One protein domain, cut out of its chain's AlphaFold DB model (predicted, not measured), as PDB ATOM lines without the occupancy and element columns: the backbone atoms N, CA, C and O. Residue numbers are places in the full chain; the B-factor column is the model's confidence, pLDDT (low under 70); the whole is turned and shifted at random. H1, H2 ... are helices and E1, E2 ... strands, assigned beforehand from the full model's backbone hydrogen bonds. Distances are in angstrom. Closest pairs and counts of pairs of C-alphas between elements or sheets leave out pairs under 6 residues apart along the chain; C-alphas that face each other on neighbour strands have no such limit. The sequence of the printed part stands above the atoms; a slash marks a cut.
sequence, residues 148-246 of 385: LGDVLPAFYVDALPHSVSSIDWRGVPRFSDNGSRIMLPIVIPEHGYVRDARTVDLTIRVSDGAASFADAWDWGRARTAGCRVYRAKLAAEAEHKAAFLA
ATOM      1  N   LEU A 148     166.240 153.622 127.702       97.94
ATOM      2  CA  LEU A 148     165.074 152.862 128.167       97.94
ATOM      3  C   LEU A 148     165.471 151.530 128.814       97.94
ATOM      4  O   LEU A 148     164.865 151.145 129.809       97.94
ATOM      5  N   GLY A 149     166.518 150.866 128.317       97.44
ATOM      6  CA  GLY A 149     167.016 149.605 128.879       97.44
ATOM      7  C   GLY A 149     167.618 149.735 130.284       97.44
ATOM      8  O   GLY A 149     167.681 148.747 131.011       97.44
ATOM      9  N   ASP A 150     168.013 150.944 130.697       97.88
ATOM     10  CA  ASP A 150     168.490 151.203 132.061       97.88
ATOM     11  C   ASP A 150     167.344 151.260 133.086       97.88
ATOM     12  O   ASP A 150     167.583 151.114 134.287       97.88
ATOM     13  N   VAL A 151     166.107 151.501 132.632       97.06
ATOM     14  CA  VAL A 151     164.939 151.726 133.505       97.06
ATOM     15  C   VAL A 151     163.795 150.735 133.274       97.06
ATOM     16  O   VAL A 151     162.974 150.533 134.170       97.06
ATOM     17  N   LEU A 152     163.758 150.069 132.118       98.06
ATOM     18  CA  LEU A 152     162.753 149.083 131.726       98.06
ATOM     19  C   LEU A 152     163.415 147.772 131.277       98.06
ATOM     20  O   LEU A 152     164.462 147.788 130.633       98.06
ATOM     21  N   PRO A 153     162.797 146.610 131.555       97.81
ATOM     22  CA  PRO A 153     163.262 145.350 130.992       97.81
ATOM     23  C   PRO A 153     163.010 145.306 129.477       97.81
ATOM     24  O   PRO A 153     161.987 145.802 129.008       97.81
ATOM     25  N   ALA A 154     163.892 144.633 128.730       97.38
ATOM     26  CA  ALA A 154     163.860 144.585 127.261       97.38
ATOM     27  C   ALA A 154     162.481 144.220 126.677       97.38
ATOM     28  O   ALA A 154     161.949 144.966 125.865       97.38
ATOM     29  N   PHE A 155     161.834 143.160 127.184       97.44
ATOM     30  CA  PHE A 155     160.505 142.743 126.700       97.44
ATOM     31  C   PHE A 155     159.443 143.846 126.812       97.44
ATOM     32  O   PHE A 155     158.456 143.837 126.085       97.44
ATOM     33  N   TYR A 156     159.590 144.748 127.786       98.06
ATOM     34  CA  TYR A 156     158.650 145.838 127.996       98.06
ATOM     35  C   TYR A 156     158.908 146.951 126.989       98.06
ATOM     36  O   TYR A 156     157.949 147.471 126.436       98.06
ATOM     37  N   VAL A 157     160.180 147.257 126.710       97.38
ATOM     38  CA  VAL A 157     160.568 148.194 125.646       97.38
ATOM     39  C   VAL A 157     160.031 147.711 124.296       97.38
ATOM     40  O   VAL A 157     159.335 148.461 123.623       97.38
ATOM     41  N   ASP A 158     160.220 146.433 123.964       95.38
ATOM     42  CA  ASP A 158     159.707 145.830 122.721       95.38
ATOM     43  C   ASP A 158     158.165 145.829 122.655       95.38
ATOM     44  O   ASP A 158     157.550 145.895 121.582       95.38
ATOM     45  N   ALA A 159     157.504 145.746 123.814       96.19
ATOM     46  CA  ALA A 159     156.051 145.781 123.908       96.19
ATOM     47  C   ALA A 159     155.466 147.179 123.694       96.19
ATOM     48  O   ALA A 159     154.308 147.261 123.281       96.19
ATOM     49  N   LEU A 160     156.224 148.248 123.957       95.56
ATOM     50  CA  LEU A 160     155.724 149.617 123.842       95.56
ATOM     51  C   LEU A 160     155.194 149.906 122.425       95.56
ATOM     52  O   LEU A 160     155.667 149.307 121.444       95.56
ATOM     53  N   PRO A 161     154.187 150.789 122.301       91.94
ATOM     54  CA  PRO A 161     153.773 151.306 121.006       91.94
ATOM     55  C   PRO A 161     154.950 152.028 120.345       91.94
ATOM     56  O   PRO A 161     155.715 152.723 121.011       91.94
ATOM     57  N   HIS A 162     155.117 151.844 119.043       89.56
ATOM     58  CA  HIS A 162     156.178 152.501 118.296       89.56
ATOM     59  C   HIS A 162     155.757 152.753 116.854       89.56
ATOM     60  O   HIS A 162     154.914 152.047 116.295       89.56
ATOM     61  N   SER A 163     156.368 153.776 116.279       85.62
ATOM     62  CA  SER A 163     156.377 154.053 114.855       85.62
ATOM     63  C   SER A 163     157.596 153.379 114.205       85.62
ATOM     64  O   SER A 163     158.314 152.608 114.845       85.62
ATOM     65  N   VAL A 164     157.864 153.679 112.932       78.12
ATOM     66  CA  VAL A 164     159.090 153.225 112.256       78.12
ATOM     67  C   VAL A 164     160.356 153.775 112.932       78.12
ATOM     68  O   VAL A 164     161.398 153.124 112.882       78.12
ATOM     69  N   SER A 165     160.290 154.952 113.562       81.06
ATOM     70  CA  SER A 165     161.470 155.673 114.064       81.06
ATOM     71  C   SER A 165     161.366 156.184 115.505       81.06
ATOM     72  O   SER A 165     162.342 156.735 116.011       81.06
ATOM     73  N   SER A 166     160.250 155.948 116.200       90.38
ATOM     74  CA  SER A 166     160.021 156.407 117.578       90.38
ATOM     75  C   SER A 166     159.346 155.348 118.434       90.38
ATOM     76  O   SER A 166     158.434 154.668 117.973       90.38
ATOM     77  N   ILE A 167     159.722 155.259 119.707       93.94
ATOM     78  CA  ILE A 167     158.962 154.520 120.724       93.94
ATOM     79  C   ILE A 167     158.101 155.521 121.498       93.94
ATOM     80  O   ILE A 167     158.621 156.494 122.034       93.94
ATOM     81  N   ASP A 168     156.798 155.278 121.595       92.50
ATOM     82  CA  ASP A 168     155.896 156.058 122.446       92.50
ATOM     83  C   ASP A 168     155.930 155.488 123.872       92.50
ATOM     84  O   ASP A 168     155.229 154.532 124.221       92.50
ATOM     85  N   TRP A 169     156.862 156.003 124.678       95.88
ATOM     86  CA  TRP A 169     157.266 155.369 125.935       95.88
ATOM     87  C   TRP A 169     156.846 156.125 127.200       95.88
ATOM     88  O   TRP A 169     156.870 155.547 128.294       95.88
ATOM     89  N   ARG A 170     156.452 157.398 127.087       96.12
ATOM     90  CA  ARG A 170     156.152 158.255 128.243       96.12
ATOM     91  C   ARG A 170     155.045 159.271 127.989       96.12
ATOM     92  O   ARG A 170     154.845 159.735 126.877       96.12
ATOM     93  N   GLY A 171     154.410 159.691 129.078       95.75
ATOM     94  CA  GLY A 171     153.632 160.922 129.148       95.75
ATOM     95  C   GLY A 171     154.488 162.142 129.515       95.75
ATOM     96  O   GLY A 171     155.714 162.156 129.371       95.75
ATOM     97  N   VAL A 172     153.822 163.177 130.034       96.44
ATOM     98  CA  VAL A 172     154.457 164.462 130.363       96.44
ATOM     99  C   VAL A 172     155.284 164.357 131.658       96.44
ATOM    100  O   VAL A 172     154.727 164.057 132.722       96.44
ATOM    101  N   PRO A 173     156.602 164.615 131.605       97.62
ATOM    102  CA  PRO A 173     157.472 164.587 132.772       97.62
ATOM    103  C   PRO A 173     157.256 165.816 133.661       97.62
ATOM    104  O   PRO A 173     156.941 166.906 133.191       97.62
ATOM    105  N   ARG A 174     157.470 165.663 134.970       97.56
ATOM    106  CA  ARG A 174     157.374 166.767 135.942       97.56
ATOM    107  C   ARG A 174     158.334 166.573 137.105       97.56
ATOM    108  O   ARG A 174     158.726 165.451 137.403       97.56
ATOM    109  N   PHE A 175     158.685 167.642 137.811       97.94
ATOM    110  CA  PHE A 175     159.294 167.492 139.134       97.94
ATOM    111  C   PHE A 175     158.213 167.161 140.172       97.94
ATOM    112  O   PHE A 175     157.088 167.642 140.073       97.94
ATOM    113  N   SER A 176     158.553 166.349 141.173       96.62
ATOM    114  CA  SER A 176     157.737 166.188 142.384       96.62
ATOM    115  C   SER A 176     157.623 167.517 143.137       96.62
ATOM    116  O   SER A 176     158.557 168.314 143.061       96.62
ATOM    117  N   ASP A 177     156.596 167.703 143.967       93.62
ATOM    118  CA  ASP A 177     156.350 168.955 144.711       93.62
ATOM    119  C   ASP A 177     157.558 169.463 145.513       93.62
ATOM    120  O   ASP A 177     157.853 170.655 145.544       93.62
ATOM    121  N   ASN A 178     158.320 168.556 146.136       94.00
ATOM    122  CA  ASN A 178     159.530 168.908 146.889       94.00
ATOM    123  C   ASN A 178     160.795 169.065 146.014       94.00
ATOM    124  O   ASN A 178     161.895 169.254 146.532       94.00
ATOM    125  N   GLY A 179     160.669 168.910 144.695       95.06
ATOM    126  CA  GLY A 179     161.743 169.061 143.715       95.06
ATOM    127  C   GLY A 179     162.874 168.028 143.785       95.06
ATOM    128  O   GLY A 179     163.899 168.218 143.125       95.06
ATOM    129  N   SER A 180     162.739 166.970 144.592       96.88
ATOM    130  CA  SER A 180     163.789 165.956 144.804       96.88
ATOM    131  C   SER A 180     163.765 164.815 143.784       96.88
ATOM    132  O   SER A 180     164.736 164.057 143.672       96.88
ATOM    133  N   ARG A 181     162.664 164.679 143.038       98.06
ATOM    134  CA  ARG A 181     162.470 163.637 142.030       98.06
ATOM    135  C   ARG A 181     161.872 164.213 140.754       98.06
ATOM    136  O   ARG A 181     161.114 165.178 140.803       98.06
ATOM    137  N   ILE A 182     162.178 163.577 139.634       98.31
ATOM    138  CA  ILE A 182     161.378 163.651 138.414       98.31
ATOM    139  C   ILE A 182     160.336 162.536 138.501       98.31
ATOM    140  O   ILE A 182     160.684 161.404 138.827       98.31
ATOM    141  N   MET A 183     159.076 162.870 138.249       98.31
ATOM    142  CA  MET A 183     157.976 161.937 138.040       98.31
ATOM    143  C   MET A 183     157.739 161.809 136.541       98.31
ATOM    144  O   MET A 183     157.513 162.807 135.852       98.31
ATOM    145  N   LEU A 184     157.812 160.580 136.052       98.06
ATOM    146  CA  LEU A 184     157.773 160.253 134.643       98.06
ATOM    147  C   LEU A 184     156.706 159.181 134.407       98.06
ATOM    148  O   LEU A 184     156.944 158.018 134.738       98.06
ATOM    149  N   PRO A 185     155.538 159.546 133.858       98.06
ATOM    150  CA  PRO A 185     154.506 158.575 133.525       98.06
ATOM    151  C   PRO A 185     155.007 157.672 132.395       98.06
ATOM    152  O   PRO A 185     155.170 158.139 131.275       98.06
ATOM    153  N   ILE A 186     155.274 156.398 132.671       98.06
ATOM    154  CA  ILE A 186     155.694 155.412 131.665       98.06
ATOM    155  C   ILE A 186     154.459 154.757 131.070       98.06
ATOM    156  O   ILE A 186     153.599 154.289 131.817       98.06
ATOM    157  N   VAL A 187     154.383 154.683 129.744       97.44
ATOM    158  CA  VAL A 187     153.270 154.045 129.033       97.44
ATOM    159  C   VAL A 187     153.153 152.565 129.419       97.44
ATOM    160  O   VAL A 187     154.143 151.832 129.524       97.44
ATOM    161  N   ILE A 188     151.923 152.111 129.658       97.31
ATOM    162  CA  ILE A 188     151.579 150.699 129.822       97.31
ATOM    163  C   ILE A 188     151.252 150.137 128.436       97.31
ATOM    164  O   ILE A 188     150.292 150.604 127.829       97.31
ATOM    165  N   PRO A 189     152.000 149.135 127.931       95.56
ATOM    166  CA  PRO A 189     151.735 148.545 126.629       95.56
ATOM    167  C   PRO A 189     150.312 148.005 126.502       95.56
ATOM    168  O   PRO A 189     149.839 147.224 127.338       95.56
ATOM    169  N   GLU A 190     149.666 148.371 125.400       90.25
ATOM    170  CA  GLU A 190     148.340 147.912 124.996       90.25
ATOM    171  C   GLU A 190     148.345 147.525 123.511       90.25
ATOM    172  O   GLU A 190     149.323 147.744 122.797       90.25
ATOM    173  N   HIS A 191     147.276 146.869 123.057       79.31
ATOM    174  CA  HIS A 191     147.136 146.521 121.647       79.31
ATOM    175  C   HIS A 191     146.688 147.739 120.839       79.31
ATOM    176  O   HIS A 191     145.643 148.316 121.131       79.31
ATOM    177  N   GLY A 192     147.443 148.057 119.788       69.62
ATOM    178  CA  GLY A 192     147.176 149.199 118.920       69.62
ATOM    179  C   GLY A 192     147.614 150.533 119.527       69.62
ATOM    180  O   GLY A 192     148.099 150.604 120.655       69.62
ATOM    181  N   TYR A 193     147.455 151.598 118.744       68.19
ATOM    182  CA  TYR A 193     147.703 152.957 119.210       68.19
ATOM    183  C   TYR A 193     146.510 153.452 120.031       68.19
ATOM    184  O   TYR A 193     145.377 153.473 119.543       68.19
ATOM    185  N   VAL A 194     146.763 153.862 121.273       73.06
ATOM    186  CA  VAL A 194     145.740 154.402 122.174       73.06
ATOM    187  C   VAL A 194     146.123 155.835 122.510       73.06
ATOM    188  O   VAL A 194     147.141 156.068 123.151       73.06
ATOM    189  N   ARG A 195     145.289 156.792 122.088       68.38
ATOM    190  CA  ARG A 195     145.523 158.232 122.295       68.38
ATOM    191  C   ARG A 195     145.711 158.600 123.772       68.38
ATOM    192  O   ARG A 195     146.520 159.464 124.081       68.38
ATOM    193  N   ASP A 196     144.985 157.925 124.661       80.62
ATOM    194  CA  ASP A 196     145.021 158.138 126.111       80.62
ATOM    195  C   ASP A 196     145.608 156.903 126.809       80.62
ATOM    196  O   ASP A 196     144.947 156.228 127.604       80.62
ATOM    197  N   ALA A 197     146.845 156.556 126.444       87.44
ATOM    198  CA  ALA A 197     147.523 155.395 126.998       87.44
ATOM    199  C   ALA A 197     147.624 155.492 128.528       87.44
ATOM    200  O   ALA A 197     148.010 156.518 129.098       87.44
ATOM    201  N   ARG A 198     147.294 154.394 129.216       94.75
ATOM    202  CA  ARG A 198     147.485 154.308 130.668       94.75
ATOM    203  C   ARG A 198     148.969 154.340 130.997       94.75
ATOM    204  O   ARG A 198     149.789 153.823 130.240       94.75
ATOM    205  N   THR A 199     149.303 154.887 132.159       97.19
ATOM    206  CA  THR A 199     150.691 155.049 132.591       97.19
ATOM    207  C   THR A 199     150.936 154.508 133.996       97.19
ATOM    208  O   THR A 199     150.009 154.294 134.779       97.19
ATOM    209  N   VAL A 200     152.208 154.269 134.303       97.75
ATOM    210  CA  VAL A 200     152.723 153.981 135.643       97.75
ATOM    211  C   VAL A 200     153.883 154.928 135.940       97.75
ATOM    212  O   VAL A 200     154.781 155.093 135.118       97.75
ATOM    213  N   ASP A 201     153.876 155.574 137.105       97.81
ATOM    214  CA  ASP A 201     154.869 156.604 137.420       97.81
ATOM    215  C   ASP A 201     156.233 155.981 137.776       97.81
ATOM    216  O   ASP A 201     156.408 155.323 138.810       97.81
ATOM    217  N   LEU A 202     157.232 156.242 136.933       98.38
ATOM    218  CA  LEU A 202     158.644 156.104 137.264       98.38
ATOM    219  C   LEU A 202     159.100 157.356 138.014       98.38
ATOM    220  O   LEU A 202     158.767 158.484 137.653       98.38
ATOM    221  N   THR A 203     159.905 157.171 139.051       98.31
ATOM    222  CA  THR A 203     160.546 158.270 139.770       98.31
ATOM    223  C   THR A 203     162.050 158.218 139.581       98.31
ATOM    224  O   THR A 203     162.643 157.145 139.645       98.31
ATOM    225  N   ILE A 204     162.672 159.375 139.367       98.50
ATOM    226  CA  ILE A 204     164.123 159.501 139.207       98.50
ATOM    227  C   ILE A 204     164.626 160.524 140.210       98.50
ATOM    228  O   ILE A 204     164.202 161.679 140.197       98.50
ATOM    229  N   ARG A 205     165.527 160.117 141.101       98.31
ATOM    230  CA  ARG A 205     166.110 161.018 142.099       98.31
ATOM    231  C   ARG A 205     167.072 161.996 141.429       98.31
ATOM    232  O   ARG A 205     168.001 161.590 140.740       98.31
ATOM    233  N   VAL A 206     166.891 163.293 141.672       97.25
ATOM    234  CA  VAL A 206     167.655 164.342 140.965       97.25
ATOM    235  C   VAL A 206     169.129 164.424 141.382       97.25
ATOM    236  O   VAL A 206     169.931 165.051 140.699       97.25
ATOM    237  N   SER A 207     169.504 163.829 142.518       95.75
ATOM    238  CA  SER A 207     170.873 163.895 143.044       95.75
ATOM    239  C   SER A 207     171.839 162.924 142.368       95.75
ATOM    240  O   SER A 207     173.024 163.227 142.284       95.75
ATOM    241  N   ASP A 208     171.352 161.766 141.923       97.19
ATOM    242  CA  ASP A 208     172.176 160.660 141.415       97.19
ATOM    243  C   ASP A 208     171.573 159.946 140.191       97.19
ATOM    244  O   ASP A 208     172.228 159.105 139.576       97.19
ATOM    245  N   GLY A 209     170.336 160.278 139.812       97.44
ATOM    246  CA  GLY A 209     169.623 159.632 138.717       97.44
ATOM    247  C   GLY A 209     169.108 158.229 139.042       97.44
ATOM    248  O   GLY A 209     168.765 157.499 138.116       97.44
ATOM    249  N   ALA A 210     169.053 157.827 140.317       98.06
ATOM    250  CA  ALA A 210     168.495 156.535 140.701       98.06
ATOM    251  C   ALA A 210     167.003 156.471 140.345       98.06
ATOM    252  O   ALA A 210     166.216 157.308 140.802       98.06
ATOM    253  N   ALA A 211     166.634 155.473 139.542       97.75
ATOM    254  CA  ALA A 211     165.287 155.284 139.026       97.75
ATOM    255  C   ALA A 211     164.556 154.152 139.766       97.75
ATOM    256  O   ALA A 211     165.117 153.080 139.996       97.75
ATOM    257  N   SER A 212     163.298 154.383 140.134       97.19
ATOM    258  CA  SER A 212     162.413 153.384 140.742       97.19
ATOM    259  C   SER A 212     160.954 153.733 140.483       97.19
ATOM    260  O   SER A 212     160.590 154.908 140.511       97.19
ATOM    261  N   PHE A 213     160.096 152.736 140.288       97.81
ATOM    262  CA  PHE A 213     158.655 152.970 140.183       97.81
ATOM    263  C   PHE A 213     158.073 153.447 141.512       97.81
ATOM    264  O   PHE A 213     158.485 152.974 142.572       97.81
ATOM    265  N   ALA A 214     157.140 154.398 141.443       95.75
ATOM    266  CA  ALA A 214     156.503 154.988 142.619       95.75
ATOM    267  C   ALA A 214     155.728 153.940 143.432       95.75
ATOM    268  O   ALA A 214     155.769 153.963 144.661       95.75
ATOM    269  N   ASP A 215     155.072 153.011 142.735       97.19
ATOM    270  CA  ASP A 215     154.279 151.934 143.313       97.19
ATOM    271  C   ASP A 215     154.667 150.584 142.678       97.19
ATOM    272  O   ASP A 215     154.603 150.384 141.460       97.19
ATOM    273  N   ALA A 216     155.110 149.643 143.517       96.00
ATOM    274  CA  ALA A 216     155.571 148.327 143.076       96.00
ATOM    275  C   ALA A 216     154.426 147.420 142.590       96.00
ATOM    276  O   ALA A 216     154.642 146.556 141.735       96.00
ATOM    277  N   TRP A 217     153.219 147.604 143.124       97.00
ATOM    278  CA  TRP A 217     152.030 146.853 142.744       97.00
ATOM    279  C   TRP A 217     151.516 147.306 141.373       97.00
ATOM    280  O   TRP A 217     151.243 146.470 140.507       97.00
ATOM    281  N   ASP A 218     151.465 148.615 141.130       97.44
ATOM    282  CA  ASP A 218     151.138 149.194 139.823       97.44
ATOM    283  C   ASP A 218     152.155 148.778 138.765       97.44
ATOM    284  O   ASP A 218     151.774 148.318 137.684       97.44
ATOM    285  N   TRP A 219     153.447 148.813 139.105       98.06
ATOM    286  CA  TRP A 219     154.494 148.307 138.222       98.06
ATOM    287  C   TRP A 219     154.344 146.809 137.925       98.06
ATOM    288  O   TRP A 219     154.487 146.384 136.778       98.06
ATOM    289  N   GLY A 220     153.990 145.988 138.918       98.25
ATOM    290  CA  GLY A 220     153.703 144.565 138.715       98.25
ATOM    291  C   GLY A 220     152.564 144.319 137.713       98.25
ATOM    292  O   GLY A 220     152.678 143.455 136.831       98.25
ATOM    293  N   ARG A 221     151.488 145.116 137.785       97.56
ATOM    294  CA  ARG A 221     150.377 145.052 136.820       97.56
ATOM    295  C   ARG A 221     150.803 145.517 135.429       97.56
ATOM    296  O   ARG A 221     150.498 144.831 134.452       97.56
ATOM    297  N   ALA A 222     151.552 146.616 135.341       97.94
ATOM    298  CA  ALA A 222     152.093 147.120 134.083       97.94
ATOM    299  C   ALA A 222     152.987 146.073 133.399       97.94
ATOM    300  O   ALA A 222     152.781 145.753 132.230       97.94
ATOM    301  N   ARG A 223     153.909 145.437 134.135       98.12
ATOM    302  CA  ARG A 223     154.762 144.353 133.611       98.12
ATOM    303  C   ARG A 223     153.962 143.173 133.077       98.12
ATOM    304  O   ARG A 223     154.332 142.600 132.055       98.12
ATOM    305  N   THR A 224     152.878 142.808 133.756       97.88
ATOM    306  CA  THR A 224     151.989 141.728 133.308       97.88
ATOM    307  C   THR A 224     151.309 142.092 131.984       97.88
ATOM    308  O   THR A 224     151.253 141.261 131.078       97.88
ATOM    309  N   ALA A 225     150.851 143.341 131.837       96.62
ATOM    310  CA  ALA A 225     150.307 143.845 130.576       96.62
ATOM    311  C   ALA A 225     151.365 143.856 129.458       96.62
ATOM    312  O   ALA A 225     151.120 143.289 128.394       96.62
ATOM    313  N   GLY A 226     152.564 144.381 129.736       97.12
ATOM    314  CA  GLY A 226     153.688 144.380 128.797       97.12
ATOM    315  C   GLY A 226     154.077 142.977 128.332       97.12
ATOM    316  O   GLY A 226     154.233 142.744 127.140       97.12
ATOM    317  N   CYS A 227     154.139 142.000 129.242       97.69
ATOM    318  CA  CYS A 227     154.453 140.614 128.888       97.69
ATOM    319  C   CYS A 227     153.393 139.995 127.962       97.69
ATOM    320  O   CYS A 227     153.737 139.271 127.025       97.69
ATOM    321  N   ARG A 228     152.109 140.295 128.190       96.94
ATOM    322  CA  ARG A 228     151.017 139.838 127.321       96.94
ATOM    323  C   ARG A 228     151.142 140.426 125.914       96.94
ATOM    324  O   ARG A 228     151.079 139.665 124.953       96.94
ATOM    325  N   VAL A 229     151.352 141.740 125.802       96.31
ATOM    326  CA  VAL A 229     151.511 142.420 124.504       96.31
ATOM    327  C   VAL A 229     152.752 141.915 123.773       96.31
ATOM    328  O   VAL A 229     152.656 141.550 122.607       96.31
ATOM    329  N   TYR A 230     153.887 141.788 124.465       96.69
ATOM    330  CA  TYR A 230     155.120 141.240 123.894       96.69
ATOM    331  C   TYR A 230     154.917 139.841 123.301       96.69
ATOM    332  O   TYR A 230     155.268 139.589 122.152       96.69
ATOM    333  N   ARG A 231     154.286 138.928 124.052       96.62
ATOM    334  CA  ARG A 231     153.996 137.568 123.567       96.62
ATOM    335  C   ARG A 231     153.079 137.569 122.351       96.62
ATOM    336  O   ARG A 231     153.273 136.753 121.457       96.62
ATOM    337  N   ALA A 232     152.097 138.463 122.319       94.50
ATOM    338  CA  ALA A 232     151.211 138.590 121.174       94.50
ATOM    339  C   ALA A 232     151.941 139.146 119.939       94.50
ATOM    340  O   ALA A 232     151.727 138.625 118.849       94.50
ATOM    341  N   LYS A 233     152.849 140.123 120.104       93.00
ATOM    342  CA  LYS A 233     153.721 140.603 119.016       93.00
ATOM    343  C   LYS A 233     154.597 139.473 118.470       93.00
ATOM    344  O   LYS A 233     154.570 139.225 117.271       93.00
ATOM    345  N   LEU A 234     155.268 138.716 119.342       94.19
ATOM    346  CA  LEU A 234     156.072 137.556 118.929       94.19
ATOM    347  C   LEU A 234     155.243 136.496 118.190       94.19
ATOM    348  O   LEU A 234     155.709 135.924 117.208       94.19
ATOM    349  N   ALA A 235     154.019 136.224 118.652       95.00
ATOM    350  CA  ALA A 235     153.121 135.286 117.985       95.00
ATOM    351  C   ALA A 235     152.707 135.789 116.592       95.00
ATOM    352  O   ALA A 235     152.776 135.023 115.634       95.00
ATOM    353  N   ALA A 236     152.354 137.072 116.466       92.06
ATOM    354  CA  ALA A 236     151.993 137.690 115.193       92.06
ATOM    355  C   ALA A 236     153.179 137.737 114.213       92.06
ATOM    356  O   ALA A 236     153.030 137.410 113.040       92.06
ATOM    357  N   GLU A 237     154.382 138.071 114.682       91.88
ATOM    358  CA  GLU A 237     155.605 138.027 113.872       91.88
ATOM    359  C   GLU A 237     155.926 136.607 113.399       91.88
ATOM    360  O   GLU A 237     156.287 136.408 112.236       91.88
ATOM    361  N   ALA A 238     155.767 135.609 114.274       94.56
ATOM    362  CA  ALA A 238     155.946 134.208 113.920       94.56
ATOM    363  C   ALA A 238     154.909 133.747 112.884       94.56
ATOM    364  O   ALA A 238     155.275 133.050 111.939       94.56
ATOM    365  N   GLU A 239     153.648 134.166 113.017       94.69
ATOM    366  CA  GLU A 239     152.583 133.887 112.049       94.69
ATOM    367  C   GLU A 239     152.863 134.553 110.697       94.69
ATOM    368  O   GLU A 239     152.854 133.879 109.667       94.69
ATOM    369  N   HIS A 240     153.219 135.840 110.686       91.50
ATOM    370  CA  HIS A 240     153.610 136.558 109.472       91.50
ATOM    371  C   HIS A 240     154.827 135.920 108.795       91.50
ATOM    372  O   HIS A 240     154.847 135.756 107.573       91.50
ATOM    373  N   LYS A 241     155.835 135.512 109.576       93.75
ATOM    374  CA  LYS A 241     157.006 134.795 109.064       93.75
ATOM    375  C   LYS A 241     156.616 133.438 108.487       93.75
ATOM    376  O   LYS A 241     157.046 133.108 107.384       93.75
ATOM    377  N   ALA A 242     155.787 132.665 109.184       95.06
ATOM    378  CA  ALA A 242     155.307 131.375 108.698       95.06
ATOM    379  C   ALA A 242     154.510 131.526 107.393       95.06
ATOM    380  O   ALA A 242     154.771 130.794 106.439       95.06
ATOM    381  N   ALA A 243     153.616 132.514 107.307       91.81
ATOM    382  CA  ALA A 243     152.846 132.822 106.106       91.81
ATOM    383  C   ALA A 243     153.743 133.247 104.931       91.81
ATOM    384  O   ALA A 243     153.564 132.775 103.808       91.81
ATOM    385  N   PHE A 244     154.759 134.080 105.183       94.00
ATOM    386  CA  PHE A 244     155.722 134.485 104.158       94.00
ATOM    387  C   PHE A 244     156.543 133.303 103.619       94.00
ATOM    388  O   PHE A 244     156.810 133.230 102.416       94.00
ATOM    389  N   LEU A 245     156.945 132.374 104.493       95.31
ATOM    390  CA  LEU A 245     157.732 131.192 104.128       95.31
ATOM    391  C   LEU A 245     156.893 130.093 103.464       95.31
ATOM    392  O   LEU A 245     157.413 129.347 102.630       95.31
ATOM    393  N   ALA A 246     155.610 129.985 103.813       95.69
ATOM    394  CA  ALA A 246     154.713 128.985 103.253       95.69
ATOM    395  C   ALA A 246     154.609 129.128 101.723       95.69
ATOM    396  O   ALA A 246     154.600 130.252 101.210       95.69
TER     397      ALA A 246
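This is residues 148 to 246 of the 385 residues of an uncharacterized protein of Sphingomonas sp. Leaf25 (UniProt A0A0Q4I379). A small sheet of three strands, E1, E2 and E3, sits at one end of a long helix, H3, which packs on it with residues 216 to 226, over E1 and E2 and with most of its close pairs to E2, and then runs away from it, with residues 235 to 246 sticking out as a bare arm. The short helix H2 packs across H3 along its residues 223 to 233, the still shorter H1 only grazes the sheet, and two long links, one before E1 and one between E1 and E2, make much of the rest of the body. The printed part has 99 residues with three named helices and three named strands, in the order H1, H2, E1, E2, E3, H3; the class is mixed, helices and strands, and the sheet, in the order E1, E2, E3, is antiparallel throughout. The whole is only just loose, close to compact, with a radius of gyration of the C-alphas of 15.6 A, and it spans 59 by 24 by 23 A, the free arm of H3 adding to its length.

Begin with the sheet: E1, residues 181 to 187, E2, residues 199 to 205, and E3, residues 211 to 213, form a meander, each strand the antiparallel neighbour of the one before. E1 and E3 are the edge strands and E2 is the inner one. E1 and E2 are a hairpin at 153 degrees between their directions; look for N 184 and O 202, 2.8 A apart, and N 202 and O 184, also 2.8 A, within hydrogen-bond range. E2 and E3 are a hairpin at 145 degrees, with N 203 and O 212 at 2.8 A. Outside the named strands, residues 174 to 175 pair antiparallel with residues 182 to 183 of E1. H3, residues 216 to 245, is on the sheet at a height over the sheet of 14.8 A, the helix and the sheet making two layers, a helix on one face of a sheet. It lies over E1 and E2 and runs across the strands, at 69 degrees to E2 on the local plane; the closest C-alphas of E2 and H3 are those of Val 200 and Trp 219, 6.5 A apart. H2, residues 154 to 159, is not on the sheet. It touches H3 at residues 223 to 233 of H3 alone, with the C-alphas of Ala 159 and Tyr 230 closest at 4.6 A, and their lines are only just about perpendicular, at 72 degrees. H1, residues 148 to 151, only grazes the sheet with residues 150 to 151. H1 is close to H2 but not clearly touching, the C-alphas of Leu 148 and Val 157 being closest at 7.0 A, and H1 is apart from H3. In H2 and H3 every O i to N i+4 pair is within hydrogen-bond range; H1 is too short for such a pair.

Find C-alpha 181 at (162.470, 163.637, 142.030); from there E1 runs 18.6 A to C-alpha 187. E2 runs 19.1 A from C-alpha 199 to C-alpha 205, and E3 7.1 A from C-alpha 211 to C-alpha 213. H3 begins with C-alpha 216 at (155.571, 148.327, 143.076) and runs 42.6 A to C-alpha 245 at (157.732, 131.192, 104.128). H2 and H1 are short, 8.6 A and 5.5 A.

The C-alphas farthest apart are those of Asn 178 and Ala 246, at 59.3 A. Without residues 235 to 246, which stand free, the body spans 40 by 24 by 21 A. The printed part has no cut. The links from H2 to E1, with 21 residues, and from E1 to E2, with 11, are long; the others are tight. The mean pLDDT of the printed part is 94.3, and residues 192 to 193 and residue 195 are under 70.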